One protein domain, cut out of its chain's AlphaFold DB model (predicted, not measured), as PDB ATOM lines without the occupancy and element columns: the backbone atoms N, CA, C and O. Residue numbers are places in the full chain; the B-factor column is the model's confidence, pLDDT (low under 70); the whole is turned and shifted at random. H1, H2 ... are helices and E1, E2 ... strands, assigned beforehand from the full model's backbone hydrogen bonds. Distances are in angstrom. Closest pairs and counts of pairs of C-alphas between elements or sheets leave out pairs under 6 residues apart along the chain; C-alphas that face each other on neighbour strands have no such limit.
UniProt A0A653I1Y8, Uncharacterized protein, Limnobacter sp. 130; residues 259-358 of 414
ATOM      1  N   ALA A 259      12.629 -59.932 -32.260       91.94
ATOM      2  CA  ALA A 259      11.422 -59.398 -31.624       91.94
ATOM      3  C   ALA A 259      11.759 -58.532 -30.400       91.94
ATOM      4  O   ALA A 259      11.215 -57.441 -30.234       91.94
ATOM      5  N   LEU A 260      12.710 -58.981 -29.577       93.38
ATOM      6  CA  LEU A 260      13.164 -58.228 -28.413       93.38
ATOM      7  C   LEU A 260      13.884 -56.932 -28.813       93.38
ATOM      8  O   LEU A 260      13.633 -55.886 -28.220       93.38
ATOM      9  N   ALA A 261      14.744 -56.979 -29.835       93.50
ATOM     10  CA  ALA A 261      15.429 -55.792 -30.340       93.50
ATOM     11  C   ALA A 261      14.456 -54.779 -30.952       93.50
ATOM     12  O   ALA A 261      14.605 -53.585 -30.708       93.50
ATOM     13  N   ALA A 262      13.444 -55.248 -31.687       93.56
ATOM     14  CA  ALA A 262      12.388 -54.404 -32.238       93.56
ATOM     15  C   ALA A 262      11.597 -53.696 -31.127       93.56
ATOM     16  O   ALA A 262      11.424 -52.480 -31.177       93.56
ATOM     17  N   ALA A 263      11.204 -54.426 -30.079       93.88
ATOM     18  CA  ALA A 263      10.491 -53.850 -28.940       93.88
ATOM     19  C   ALA A 263      11.349 -52.833 -28.160       93.88
ATOM     20  O   ALA A 263      10.857 -51.791 -27.728       93.88
ATOM     21  N   VAL A 264      12.651 -53.092 -28.000       94.00
ATOM     22  CA  VAL A 264      13.585 -52.126 -27.396       94.00
ATOM     23  C   VAL A 264      13.775 -50.900 -28.299       94.00
ATOM     24  O   VAL A 264      13.779 -49.776 -27.797       94.00
ATOM     25  N   ALA A 265      13.873 -51.087 -29.617       94.06
ATOM     26  CA  ALA A 265      13.951 -49.993 -30.584       94.06
ATOM     27  C   ALA A 265      12.701 -49.099 -30.536       94.06
ATOM     28  O   ALA A 265      12.838 -47.876 -30.557       94.06
ATOM     29  N   ASP A 266      11.507 -49.678 -30.372       93.44
ATOM     30  CA  ASP A 266      10.266 -48.922 -30.164       93.44
ATOM     31  C   ASP A 266      10.323 -48.069 -28.892       93.44
ATOM     32  O   ASP A 266       9.955 -46.891 -28.916       93.44
ATOM     33  N   LYS A 267      10.835 -48.627 -27.785       91.38
ATOM     34  CA  LYS A 267      11.010 -47.880 -26.528       91.38
ATOM     35  C   LYS A 267      12.007 -46.724 -26.693       91.38
ATOM     36  O   LYS A 267      11.715 -45.615 -26.241       91.38
ATOM     37  N   ILE A 268      13.124 -46.933 -27.396       90.69
ATOM     38  CA  ILE A 268      14.109 -45.878 -27.703       90.69
ATOM     39  C   ILE A 268      13.487 -44.784 -28.580       90.69
ATOM     40  O   ILE A 268      13.587 -43.598 -28.255       90.69
ATOM     41  N   ALA A 269      12.815 -45.167 -29.668       91.00
ATOM     42  CA  ALA A 269      12.176 -44.231 -30.588       91.00
ATOM     43  C   ALA A 269      11.082 -43.416 -29.887       91.00
ATOM     44  O   ALA A 269      11.030 -42.194 -30.042       91.00
ATOM     45  N   SER A 270      10.244 -44.065 -29.075       89.06
ATOM     46  CA  SER A 270       9.204 -43.407 -28.281       89.06
ATOM     47  C   SER A 270       9.805 -42.410 -27.289       89.06
ATOM     48  O   SER A 270       9.363 -41.258 -27.224       89.06
ATOM     49  N   HIS A 271      10.871 -42.810 -26.588       86.56
ATOM     50  CA  HIS A 271      11.572 -41.945 -25.647       86.56
ATOM     51  C   HIS A 271      12.136 -40.706 -26.350       86.56
ATOM     52  O   HIS A 271      11.769 -39.588 -25.991       86.56
ATOM     53  N   LEU A 272      12.927 -40.878 -27.413       87.44
ATOM     54  CA  LEU A 272      13.484 -39.770 -28.205       87.44
ATOM     55  C   LEU A 272      12.396 -38.826 -28.727       87.44
ATOM     56  O   LEU A 272      12.493 -37.610 -28.569       87.44
ATOM     57  N   THR A 273      11.325 -39.390 -29.282       86.19
ATOM     58  CA  THR A 273      10.185 -38.635 -29.819       86.19
ATOM     59  C   THR A 273       9.507 -37.786 -28.739       86.19
ATOM     60  O   THR A 273       9.166 -36.626 -28.991       86.19
ATOM     61  N   SER A 274       9.345 -38.329 -27.526       83.81
ATOM     62  CA  SER A 274       8.727 -37.623 -26.393       83.81
ATOM     63  C   SER A 274       9.552 -36.425 -25.911       83.81
ATOM     64  O   SER A 274       8.997 -35.411 -25.488       83.81
ATOM     65  N   LEU A 275      10.877 -36.512 -26.035       81.56
ATOM     66  CA  LEU A 275      11.820 -35.479 -25.611       81.56
ATOM     67  C   LEU A 275      11.936 -34.330 -26.617       81.56
ATOM     68  O   LEU A 275      12.347 -33.230 -26.251       81.56
ATOM     69  N   THR A 276      11.553 -34.567 -27.873       80.06
ATOM     70  CA  THR A 276      11.633 -33.590 -28.968       80.06
ATOM     71  C   THR A 276      10.263 -33.199 -29.518       80.06
ATOM     72  O   THR A 276      10.141 -32.925 -30.711       80.06
ATOM     73  N   THR A 277       9.207 -33.249 -28.695       73.94
ATOM     74  CA  THR A 277       7.836 -32.845 -29.077       73.94
ATOM     75  C   THR A 277       7.341 -33.464 -30.396       73.94
ATOM     76  O   THR A 277       6.685 -32.794 -31.186       73.94
ATOM     77  N   HIS A 278       7.665 -34.733 -30.655       67.06
ATOM     78  CA  HIS A 278       7.338 -35.466 -31.890       67.06
ATOM     79  C   HIS A 278       8.000 -34.982 -33.195       67.06
ATOM     80  O   HIS A 278       7.752 -35.559 -34.253       67.06
ATOM     81  N   CYS A 279       8.895 -33.996 -33.155       75.75
ATOM     82  CA  CYS A 279       9.490 -33.445 -34.375       75.75
ATOM     83  C   CYS A 279      10.477 -34.418 -35.045       75.75
ATOM     84  O   CYS A 279      10.530 -34.501 -36.267       75.75
ATOM     85  N   LEU A 280      11.200 -35.238 -34.272       82.81
ATOM     86  CA  LEU A 280      12.159 -36.198 -34.828       82.81
ATOM     87  C   LEU A 280      11.520 -37.316 -35.672       82.81
ATOM     88  O   LEU A 280      12.186 -37.845 -36.562       82.81
ATOM     89  N   SER A 281      10.256 -37.682 -35.434       81.00
ATOM     90  CA  SER A 281       9.577 -38.706 -36.248       81.00
ATOM     91  C   SER A 281       9.235 -38.227 -37.660       81.00
ATOM     92  O   SER A 281       9.098 -39.044 -38.566       81.00
ATOM     93  N   THR A 282       9.105 -36.913 -37.853       82.44
ATOM     94  CA  THR A 282       8.726 -36.293 -39.133       82.44
ATOM     95  C   THR A 282       9.851 -35.483 -39.774       82.44
ATOM     96  O   THR A 282       9.665 -35.004 -40.887       82.44
ATOM     97  N   GLY A 283      10.986 -35.335 -39.087       86.50
ATOM     98  CA  GLY A 283      12.064 -34.420 -39.457       86.50
ATOM     99  C   GLY A 283      11.960 -33.087 -38.718       86.50
ATOM    100  O   GLY A 283      10.870 -32.532 -38.544       86.50
ATOM    101  N   MET A 284      13.102 -32.581 -38.253       90.44
ATOM    102  CA  MET A 284      13.217 -31.269 -37.616       90.44
ATOM    103  C   MET A 284      14.491 -30.541 -38.054       90.44
ATOM    104  O   MET A 284      15.480 -31.205 -38.370       90.44
ATOM    105  N   PRO A 285      14.520 -29.196 -38.028       90.88
ATOM    106  CA  PRO A 285      15.737 -28.451 -38.323       90.88
ATOM    107  C   PRO A 285      16.864 -28.815 -37.353       90.88
ATOM    108  O   PRO A 285      16.667 -28.801 -36.134       90.88
ATOM    109  N   THR A 286      18.058 -29.099 -37.876       88.19
ATOM    110  CA  THR A 286      19.216 -29.524 -37.064       88.19
ATOM    111  C   THR A 286      19.578 -28.506 -35.978       88.19
ATOM    112  O   THR A 286      19.937 -28.881 -34.866       88.19
ATOM    113  N   GLU A 287      19.408 -27.212 -36.252       86.31
ATOM    114  CA  GLU A 287      19.642 -26.115 -35.299       86.31
ATOM    115  C   GLU A 287      18.733 -26.154 -34.056       86.31
ATOM    116  O   GLU A 287      19.080 -25.609 -33.007       86.31
ATOM    117  N   GLN A 288      17.576 -26.814 -34.149       86.38
ATOM    118  CA  GLN A 288      16.644 -26.982 -33.034       86.38
ATOM    119  C   GLN A 288      16.982 -28.214 -32.183       86.38
ATOM    120  O   GLN A 288      16.479 -28.349 -31.062       86.38
ATOM    121  N   LEU A 289      17.839 -29.112 -32.684       86.06
ATOM    122  CA  LEU A 289      18.253 -30.305 -31.964       86.06
ATOM    123  C   LEU A 289      19.282 -29.938 -30.891       86.06
ATOM    124  O   LEU A 289      20.461 -29.702 -31.155       86.06
ATOM    125  N   LYS A 290      18.846 -29.963 -29.633       86.75
ATOM    126  CA  LYS A 290      19.738 -29.831 -28.476       86.75
ATOM    127  C   LYS A 290      20.450 -31.160 -28.220       86.75
ATOM    128  O   LYS A 290      20.035 -31.937 -27.361       86.75
ATOM    129  N   THR A 291      21.510 -31.414 -28.983       85.62
ATOM    130  CA  THR A 291      22.237 -32.695 -29.013       85.62
ATOM    131  C   THR A 291      22.780 -33.122 -27.654       85.62
ATOM    132  O   THR A 291      22.561 -34.259 -27.256       85.62
ATOM    133  N   GLU A 292      23.450 -32.234 -26.918       87.56
ATOM    134  CA  GLU A 292      24.111 -32.612 -25.663       87.56
ATOM    135  C   GLU A 292      23.127 -32.955 -24.527       87.56
ATOM    136  O   GLU A 292      23.255 -34.032 -23.945       87.56
ATOM    137  N   PRO A 293      22.078 -32.150 -24.250       85.69
ATOM    138  CA  PRO A 293      21.029 -32.562 -23.317       85.69
ATOM    139  C   PRO A 293      20.365 -33.884 -23.717       85.69
ATOM    140  O   PRO A 293      20.116 -34.737 -22.867       85.69
ATOM    141  N   LEU A 294      20.109 -34.079 -25.016       86.75
ATOM    142  CA  LEU A 294      19.497 -35.305 -25.515       86.75
ATOM    143  C   LEU A 294      20.420 -36.515 -25.321       86.75
ATOM    144  O   LEU A 294      19.963 -37.560 -24.865       86.75
ATOM    145  N   ARG A 295      21.722 -36.363 -25.584       88.38
ATOM    146  CA  ARG A 295      22.736 -37.398 -25.350       88.38
ATOM    147  C   ARG A 295      22.781 -37.806 -23.885       88.38
ATOM    148  O   ARG A 295      22.755 -38.997 -23.599       88.38
ATOM    149  N   GLN A 296      22.822 -36.840 -22.969       84.19
ATOM    150  CA  GLN A 296      22.875 -37.116 -21.531       84.19
ATOM    151  C   GLN A 296      21.640 -37.883 -21.059       84.19
ATOM    152  O   GLN A 296      21.762 -38.821 -20.278       84.19
ATOM    153  N   MET A 297      20.458 -37.536 -21.573       83.25
ATOM    154  CA  MET A 297      19.221 -38.246 -21.243       83.25
ATOM    155  C   MET A 297      19.202 -39.668 -21.815       83.25
ATOM    156  O   MET A 297      18.848 -40.596 -21.098       83.25
ATOM    157  N   ILE A 298      19.661 -39.864 -23.055       86.31
ATOM    158  CA  ILE A 298      19.795 -41.196 -23.668       86.31
ATOM    159  C   ILE A 298      20.797 -42.065 -22.915       86.31
ATOM    160  O   ILE A 298      20.513 -43.228 -22.648       86.31
ATOM    161  N   GLN A 299      21.936 -41.506 -22.512       84.81
ATOM    162  CA  GLN A 299      22.933 -42.229 -21.726       84.81
ATOM    163  C   GLN A 299      22.439 -42.549 -20.314       84.81
ATOM    164  O   GLN A 299      22.719 -43.632 -19.810       84.81
ATOM    165  N   ALA A 300      21.688 -41.646 -19.680       79.25
ATOM    166  CA  ALA A 300      21.075 -41.911 -18.382       79.25
ATOM    167  C   ALA A 300      20.018 -43.026 -18.461       79.25
ATOM    168  O   ALA A 300      19.880 -43.814 -17.531       79.25
ATOM    169  N   GLU A 301      19.289 -43.096 -19.574       81.38
ATOM    170  CA  GLU A 301      18.192 -44.037 -19.787       81.38
ATOM    171  C   GLU A 301      18.670 -45.423 -20.248       81.38
ATOM    172  O   GLU A 301      18.253 -46.451 -19.715       81.38
ATOM    173  N   PHE A 302      19.556 -45.460 -21.243       84.88
ATOM    174  CA  PHE A 302      19.951 -46.674 -21.961       84.88
ATOM    175  C   PHE A 302      21.427 -47.046 -21.745       84.88
ATOM    176  O   PHE A 302      21.876 -48.107 -22.181       84.88
ATOM    177  N   GLY A 303      22.197 -46.221 -21.036       82.44
ATOM    178  CA  GLY A 303      23.639 -46.402 -20.876       82.44
ATOM    179  C   GLY A 303      24.430 -46.052 -22.139       82.44
ATOM    180  O   GLY A 303      23.916 -45.483 -23.098       82.44
ATOM    181  N   HIS A 304      25.715 -46.413 -22.153       82.94
ATOM    182  CA  HIS A 304      26.631 -46.094 -23.258       82.94
ATOM    183  C   HIS A 304      26.504 -47.015 -24.479       82.94
ATOM    184  O   HIS A 304      27.140 -46.764 -25.495       82.94
ATOM    185  N   ALA A 305      25.711 -48.086 -24.388       83.31
ATOM    186  CA  ALA A 305      25.541 -49.040 -25.482       83.31
ATOM    187  C   ALA A 305      24.642 -48.511 -26.614       83.31
ATOM    188  O   ALA A 305      24.667 -49.066 -27.709       83.31
ATOM    189  N   ILE A 306      23.855 -47.463 -26.345       87.62
ATOM    190  CA  ILE A 306      22.992 -46.790 -27.318       87.62
ATOM    191  C   ILE A 306      23.499 -45.360 -27.491       87.62
ATOM    192  O   ILE A 306      23.418 -44.538 -26.576       87.62
ATOM    193  N   GLU A 307      24.030 -45.059 -28.671       88.62
ATOM    194  CA  GLU A 307      24.550 -43.733 -28.999       88.62
ATOM    195  C   GLU A 307      23.499 -42.918 -29.753       88.62
ATOM    196  O   GLU A 307      22.859 -43.410 -30.682       88.62
ATOM    197  N   LEU A 308      23.342 -41.641 -29.391       90.06
ATOM    198  CA  LEU A 308      22.355 -40.760 -30.017       90.06
ATOM    199  C   LEU A 308      22.561 -40.666 -31.538       90.06
ATOM    200  O   LEU A 308      21.599 -40.698 -32.298       90.06
ATOM    201  N   GLU A 309      23.806 -40.601 -31.997       90.00
ATOM    202  CA  GLU A 309      24.174 -40.542 -33.414       90.00
ATOM    203  C   GLU A 309      23.730 -41.775 -34.196       90.00
ATOM    204  O   GLU A 309      23.391 -41.684 -35.377       90.00
ATOM    205  N   GLN A 310      23.711 -42.928 -33.531       90.38
ATOM    206  CA  GLN A 310      23.265 -44.184 -34.119       90.38
ATOM    207  C   GLN A 310      21.734 -44.282 -34.143       90.38
ATOM    208  O   GLN A 310      21.192 -45.136 -34.835       90.38
ATOM    209  N   CYS A 311      21.031 -43.362 -33.473       91.88
ATOM    210  CA  CYS A 311      19.576 -43.232 -33.518       91.88
ATOM    211  C   CYS A 311      19.081 -42.168 -34.510       91.88
ATOM    212  O   CYS A 311      17.894 -42.150 -34.846       91.88
ATOM    213  N   LEU A 312      19.960 -41.278 -34.977       93.31
ATOM    214  CA  LEU A 312      19.606 -40.138 -35.824       93.31
ATOM    215  C   LEU A 312      20.070 -40.322 -37.274       93.31
ATOM    216  O   LEU A 312      21.069 -40.986 -37.565       93.31
ATOM    217  N   GLN A 313      19.328 -39.706 -38.188       93.88
ATOM    218  CA  GLN A 313      19.629 -39.607 -39.609       93.88
ATOM    219  C   GLN A 313      19.577 -38.137 -40.024       93.88
ATOM    220  O   GLN A 313      18.542 -37.487 -39.879       93.88
ATOM    221  N   PHE A 314      20.685 -37.637 -40.560       92.75
ATOM    222  CA  PHE A 314      20.776 -36.307 -41.159       92.75
ATOM    223  C   PHE A 314      20.541 -36.408 -42.666       92.75
ATOM    224  O   PHE A 314      20.883 -37.425 -43.279       92.75
ATOM    225  N   ASN A 315      19.941 -35.378 -43.257       92.75
ATOM    226  CA  ASN A 315      19.898 -35.231 -44.709       92.75
ATOM    227  C   ASN A 315      21.263 -34.771 -45.265       92.75
ATOM    228  O   ASN A 315      22.170 -34.415 -44.513       92.75
ATOM    229  N   ASP A 316      21.411 -34.786 -46.592       92.44
ATOM    230  CA  ASP A 316      22.704 -34.577 -47.262       92.44
ATOM    231  C   ASP A 316      23.343 -33.206 -46.972       92.44
ATOM    232  O   ASP A 316      24.568 -33.087 -46.940       92.44
ATOM    233  N   ASP A 317      22.528 -32.171 -46.749       92.94
ATOM    234  CA  ASP A 317      22.979 -30.809 -46.449       92.94
ATOM    235  C   ASP A 317      22.981 -30.475 -44.945       92.94
ATOM    236  O   ASP A 317      23.278 -29.339 -44.571       92.94
ATOM    237  N   TYR A 318      22.688 -31.457 -44.083       89.50
ATOM    238  CA  TYR A 318      22.599 -31.330 -42.623       89.50
ATOM    239  C   TYR A 318      21.576 -30.294 -42.126       89.50
ATOM    240  O   TYR A 318      21.605 -29.919 -40.949       89.50
ATOM    241  N   SER A 319      20.654 -29.832 -42.973       91.25
ATOM    242  CA  SER A 319      19.604 -28.889 -42.570       91.25
ATOM    243  C   SER A 319      18.507 -29.548 -41.728       91.25
ATOM    244  O   SER A 319      17.920 -28.889 -40.866       91.25
ATOM    245  N   GLU A 320      18.276 -30.848 -41.917       92.56
ATOM    246  CA  GLU A 320      17.224 -31.616 -41.255       92.56
ATOM    247  C   GLU A 320      17.782 -32.881 -40.597       92.56
ATOM    248  O   GLU A 320      18.630 -33.590 -41.148       92.56
ATOM    249  N   VAL A 321      17.240 -33.195 -39.423       93.25
ATOM    250  CA  VAL A 321      17.500 -34.424 -38.683       93.25
ATOM    251  C   VAL A 321      16.195 -35.138 -38.358       93.25
ATOM    252  O   VAL A 321      15.210 -34.528 -37.936       93.25
ATOM    253  N   LYS A 322      16.195 -36.458 -38.527       93.88
ATOM    254  CA  LYS A 322      15.085 -37.345 -38.172       93.88
ATOM    255  C   LYS A 322      15.584 -38.580 -37.436       93.88
ATOM    256  O   LYS A 322      16.781 -38.868 -37.418       93.88
ATOM    257  N   LEU A 323      14.668 -39.322 -36.827       93.00
ATOM    258  CA  LEU A 323      14.969 -40.661 -36.329       93.00
ATOM    259  C   LEU A 323      15.323 -41.588 -37.487       93.00
ATOM    260  O   LEU A 323      14.710 -41.531 -38.557       93.00
ATOM    261  N   ARG A 324      16.290 -42.475 -37.252       93.94
ATOM    262  CA  ARG A 324      16.557 -43.565 -38.187       93.94
ATOM    263  C   ARG A 324      15.322 -44.449 -38.369       93.94
ATOM    264  O   ARG A 324      14.524 -44.588 -37.437       93.94
ATOM    265  N   PRO A 325      15.180 -45.089 -39.542       92.25
ATOM    266  CA  PRO A 325      14.154 -46.096 -39.755       92.25
ATOM    267  C   PRO A 325      14.188 -47.175 -38.669       92.25
ATOM    268  O   PRO A 325      15.256 -47.580 -38.207       92.25
ATOM    269  N   HIS A 326      13.014 -47.684 -38.300       91.62
ATOM    270  CA  HIS A 326      12.867 -48.698 -37.250       91.62
ATOM    271  C   HIS A 326      13.734 -49.947 -37.479       91.62
ATOM    272  O   HIS A 326      14.334 -50.472 -36.541       91.62
ATOM    273  N   SER A 327      13.886 -50.377 -38.734       90.81
ATOM    274  CA  SER A 327      14.752 -51.499 -39.105       90.81
ATOM    275  C   SER A 327      16.231 -51.243 -38.794       90.81
ATOM    276  O   SER A 327      16.925 -52.149 -38.336       90.81
ATOM    277  N   GLU A 328      16.719 -50.016 -38.994       91.94
ATOM    278  CA  GLU A 328      18.093 -49.626 -38.659       91.94
ATOM    279  C   GLU A 328      18.289 -49.514 -37.145       91.94
ATOM    280  O   GLU A 328      19.290 -50.006 -36.623       91.94
ATOM    281  N   LEU A 329      17.313 -48.945 -36.425       92.38
ATOM    282  CA  LEU A 329      17.331 -48.916 -34.956       92.38
ATOM    283  C   LEU A 329      17.369 -50.335 -34.377       92.38
ATOM    284  O   LEU A 329      18.168 -50.621 -33.490       92.38
ATOM    285  N   THR A 330      16.562 -51.243 -34.926       93.06
ATOM    286  CA  THR A 330      16.547 -52.656 -34.531       93.06
ATOM    287  C   THR A 330      17.915 -53.302 -34.756       93.06
ATOM    288  O   THR A 330      18.431 -53.973 -33.865       93.06
ATOM    289  N   GLN A 331      18.554 -53.066 -35.908       91.75
ATOM    290  CA  GLN A 331      19.906 -53.571 -36.173       91.75
ATOM    291  C   GLN A 331      20.938 -53.026 -35.178       91.75
ATOM    292  O   GLN A 331      21.767 -53.797 -34.690       91.75
ATOM    293  N   HIS A 332      20.871 -51.737 -34.844       91.50
ATOM    294  CA  HIS A 332      21.749 -51.132 -33.845       91.50
ATOM    295  C   HIS A 332      21.549 -51.762 -32.456       91.50
ATOM    296  O   HIS A 332      22.514 -52.178 -31.814       91.50
ATOM    297  N   VAL A 333      20.299 -51.953 -32.029       93.56
ATOM    298  CA  VAL A 333      19.985 -52.643 -30.769       93.56
ATOM    299  C   VAL A 333      20.510 -54.083 -30.774       93.56
ATOM    300  O   VAL A 333      21.084 -54.534 -29.784       93.56
ATOM    301  N   MET A 334      20.399 -54.808 -31.888       92.06
ATOM    302  CA  MET A 334      20.955 -56.162 -31.997       92.06
ATOM    303  C   MET A 334      22.488 -56.193 -31.937       92.06
ATOM    304  O   MET A 334      23.057 -57.133 -31.381       92.06
ATOM    305  N   GLN A 335      23.175 -55.178 -32.464       90.94
ATOM    306  CA  GLN A 335      24.618 -55.032 -32.249       90.94
ATOM    307  C   GLN A 335      24.907 -54.797 -30.766       90.94
ATOM    308  O   GLN A 335      25.791 -55.441 -30.200       90.94
ATOM    309  N   ALA A 336      24.134 -53.946 -30.094       90.81
ATOM    310  CA  ALA A 336      24.262 -53.740 -28.655       90.81
ATOM    311  C   ALA A 336      23.996 -55.036 -27.856       90.81
ATOM    312  O   ALA A 336      24.693 -55.305 -26.878       90.81
ATOM    313  N   PHE A 337      23.095 -55.911 -28.324       92.00
ATOM    314  CA  PHE A 337      22.874 -57.245 -27.746       92.00
ATOM    315  C   PHE A 337      24.127 -58.133 -27.795       92.00
ATOM    316  O   PHE A 337      24.345 -58.922 -26.876       92.00
ATOM    317  N   GLN A 338      24.977 -57.993 -28.817       89.31
ATOM    318  CA  GLN A 338      26.268 -58.693 -28.854       89.31
ATOM    319  C   GLN A 338      27.241 -58.164 -27.801       89.31
ATOM    320  O   GLN A 338      27.934 -58.951 -27.158       89.31
ATOM    321  N   HIS A 339      27.264 -56.848 -27.585       86.25
ATOM    322  CA  HIS A 339      28.135 -56.218 -26.590       86.25
ATOM    323  C   HIS A 339      27.765 -56.638 -25.165       86.25
ATOM    324  O   HIS A 339      28.650 -56.916 -24.355       86.25
ATOM    325  N   ILE A 340      26.464 -56.762 -24.877       85.62
ATOM    326  CA  ILE A 340      25.993 -57.221 -23.564       85.62
ATOM    327  C   ILE A 340      25.999 -58.753 -23.403       85.62
ATOM    328  O   ILE A 340      25.626 -59.283 -22.357       85.62
ATOM    329  N   GLY A 341      26.437 -59.482 -24.434       85.50
ATOM    330  CA  GLY A 341      26.561 -60.938 -24.414       85.50
ATOM    331  C   GLY A 341      25.239 -61.704 -24.498       85.50
ATOM    332  O   GLY A 341      25.220 -62.893 -24.193       85.50
ATOM    333  N   LEU A 342      24.151 -61.051 -24.920       87.62
ATOM    334  CA  LEU A 342      22.869 -61.705 -25.201       87.62
ATOM    335  C   LEU A 342      22.920 -62.493 -26.523       87.62
ATOM    336  O   LEU A 342      22.299 -63.545 -26.650       87.62
ATOM    337  N   ILE A 343      23.679 -61.994 -27.504       88.25
ATOM    338  CA  ILE A 343      23.934 -62.651 -28.795       88.25
ATOM    339  C   ILE A 343      25.441 -62.902 -28.926       88.25
ATOM    340  O   ILE A 343      26.252 -62.068 -28.531       88.25
ATOM    341  N   ALA A 344      25.845 -64.028 -29.515       84.50
ATOM    342  CA  ALA A 344      27.258 -64.278 -29.791       84.50
ATOM    343  C   ALA A 344      27.829 -63.254 -30.797       84.50
ATOM    344  O   ALA A 344      27.212 -62.941 -31.821       84.50
ATOM    345  N   SER A 345      29.031 -62.744 -30.526       83.56
ATOM    346  CA  SER A 345      29.670 -61.661 -31.296       83.56
ATOM    347  C   SER A 345      30.004 -62.020 -32.748       83.56
ATOM    348  O   SER A 345      30.186 -61.138 -33.579       83.56
ATOM    349  N   ASN A 346      30.067 -63.309 -33.079       82.62
ATOM    350  CA  ASN A 346      30.373 -63.810 -34.419       82.62
ATOM    351  C   ASN A 346      29.134 -63.982 -35.319       82.62
ATOM    352  O   ASN A 346      29.280 -64.381 -36.475       82.62
ATOM    353  N   LEU A 347      27.925 -63.733 -34.808       84.25
ATOM    354  CA  LEU A 347      26.698 -63.926 -35.579       84.25
ATOM    355  C   LEU A 347      26.384 -62.716 -36.478       84.25
ATOM    356  O   LEU A 347      26.514 -61.569 -36.045       84.25
ATOM    357  N   PRO A 348      25.939 -62.942 -37.730       86.12
ATOM    358  CA  PRO A 348      25.638 -61.863 -38.664       86.12
ATOM    359  C   PRO A 348      24.305 -61.181 -38.314       86.12
ATOM    360  O   PRO A 348      23.232 -61.679 -38.659       86.12
ATOM    361  N   ILE A 349      24.370 -60.006 -37.676       86.00
ATOM    362  CA  ILE A 349      23.191 -59.248 -37.216       86.00
ATOM    363  C   ILE A 349      22.182 -58.968 -38.327       86.00
ATOM    364  O   ILE A 349      20.989 -59.172 -38.126       86.00
ATOM    365  N   ALA A 350      22.644 -58.576 -39.518       81.12
ATOM    366  CA  ALA A 350      21.758 -58.288 -40.644       81.12
ATOM    367  C   ALA A 350      20.877 -59.490 -41.031       81.12
ATOM    368  O   ALA A 350      19.758 -59.312 -41.499       81.12
ATOM    369  N   HIS A 351      21.353 -60.721 -40.827       80.06
ATOM    370  CA  HIS A 351      20.549 -61.909 -41.097       80.06
ATOM    371  C   HIS A 351      19.497 -62.147 -40.009       80.06
ATOM    372  O   HIS A 351      18.365 -62.492 -40.327       80.06
ATOM    373  N   LEU A 352      19.861 -61.941 -38.740       80.81
ATOM    374  CA  LEU A 352      18.961 -62.136 -37.602       80.81
ATOM    375  C   LEU A 352      17.863 -61.061 -37.552       80.81
ATOM    376  O   LEU A 352      16.705 -61.392 -37.330       80.81
ATOM    377  N   ALA A 353      18.210 -59.799 -37.819       78.44
ATOM    378  CA  ALA A 353      17.278 -58.667 -37.806       78.44
ATOM    379  C   ALA A 353      16.197 -58.760 -38.894       78.44
ATOM    380  O   ALA A 353      15.102 -58.237 -38.726       78.44
ATOM    381  N   ASN A 354      16.507 -59.428 -40.008       77.69
ATOM    382  CA  ASN A 354      15.598 -59.578 -41.143       77.69
ATOM    383  C   ASN A 354      14.715 -60.835 -41.049       77.69
ATOM    384  O   ASN A 354      14.006 -61.151 -42.007       77.69
ATOM    385  N   GLN A 355      14.760 -61.577 -39.938       75.38
ATOM    386  CA  GLN A 355      13.838 -62.691 -39.724       75.38
ATOM    387  C   GLN A 355      12.426 -62.132 -39.486       75.38
ATOM    388  O   GLN A 355      12.251 -61.301 -38.594       75.38
ATOM    389  N   PRO A 356      11.414 -62.550 -40.269       72.56
ATOM    390  CA  PRO A 356      10.054 -62.072 -40.069       72.56
ATOM    391  C   PRO A 356       9.562 -62.517 -38.684       72.56
ATOM    392  O   PRO A 356       9.688 -63.701 -38.356       72.56
ATOM    393  N   PRO A 357       9.008 -61.606 -37.865       75.69
ATOM    394  CA  PRO A 357       8.484 -61.980 -36.561       75.69
ATOM    395  C   PRO A 357       7.287 -62.921 -36.739       75.69
ATOM    396  O   PRO A 357       6.401 -62.667 -37.557       75.69
ATOM    397  N   CYS A 358       7.250 -64.009 -35.969       86.00
ATOM    398  CA  CYS A 358       6.050 -64.829 -35.846       86.00
ATOM    399  C   CYS A 358       5.079 -64.094 -34.921       86.00
ATOM    400  O   CYS A 358       5.436 -63.794 -33.779       86.00
TER     401      CYS A 358
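What this domain is: This is residues 259 to 358 of the 414 residues of an uncharacterized protein of Limnobacter sp. 130 (UniProt A0A653I1Y8). One long helix, H1, runs along one side of the domain, and the rest of the chain is arranged along it: H5 crosses it near its first residues, while H2 and a small two-stranded hairpin, E1 and E2, lie toward its other end. The short H4 sits near the middle, and H6 packs on H5 at the end away from the hairpin. The printed part has 100 residues with six named helices and two named strands, in the order H1, H2, H3, H4, E1, E2, H5, H6; the sheet, E1 - E2, is antiparallel and the class is mostly helix. The whole is compact, with a radius of gyration of the C-alphas of 14.0 A and spans of 39 by 26 by 24 A.

How they stand to each other: E1, residues 312 to 314, and E2, residues 320 to 323, form an antiparallel hairpin at 153 degrees between their directions, with N 313 and O 322 at 2.8 A and N 322 and O 313 at 2.9 A, within hydrogen-bond range. Residues 284 to 285 also pair with residues 320 to 321 of E2, antiparallel. The closest C-alphas of E2 and H2, residues 279 to 282, are those of Lys 322 and Leu 280, 4.6 A apart. H1, residues 259 to 275, touches H2 only at the corner, the closest C-alphas being those of Thr 273 and Leu 280 at 5.9 A. With residues 261 to 266 alone, H1 touches H5, residues 326 to 339, at a steep tilt of 67 degrees, opposite ways; the closest C-alphas, of Ala 262 and Thr 330, are 5.1 A apart. H1 only just touches H3, residues 291 to 302, with 3 pairs of C-alphas within 8 A, the closest those of Leu 275 and Leu 294 at 7.7 A. H4, residues 308 to 311, only just touches H3, with 3 pairs within 8 A, the closest C-alphas being those of Leu 308 and Arg 295 at 5.8 A. H4 also only just touches H5, again with 3 pairs, the closest those of Cys 311 and Leu 329 at 6.3 A. H6, residues 349 to 353, touches H5, the closest C-alphas being those of Ala 353 and Gln 331 at 6.0 A. H3 and H5 are apart. Every O i to N i+4 pair is within hydrogen-bond range in H1, H3, H5 and H6; H2 and H4 are too short for such a pair.

Where its parts are: H1 begins at C-alpha 259 (11.422, -59.398, -31.624) and measures 24.7 A. H5 measures 20.1 A, H3 15.8 A and E2 10.5 A. H6 ends at C-alpha 353 (17.278, -58.667, -37.806).

The domain as a whole: The C-alphas farthest apart are those of Glu 287 and Cys 358, at 41.0 A. The printed part has no cut and no long link. Mean pLDDT of the printed part is 87.2; residue 278 alone is under 70.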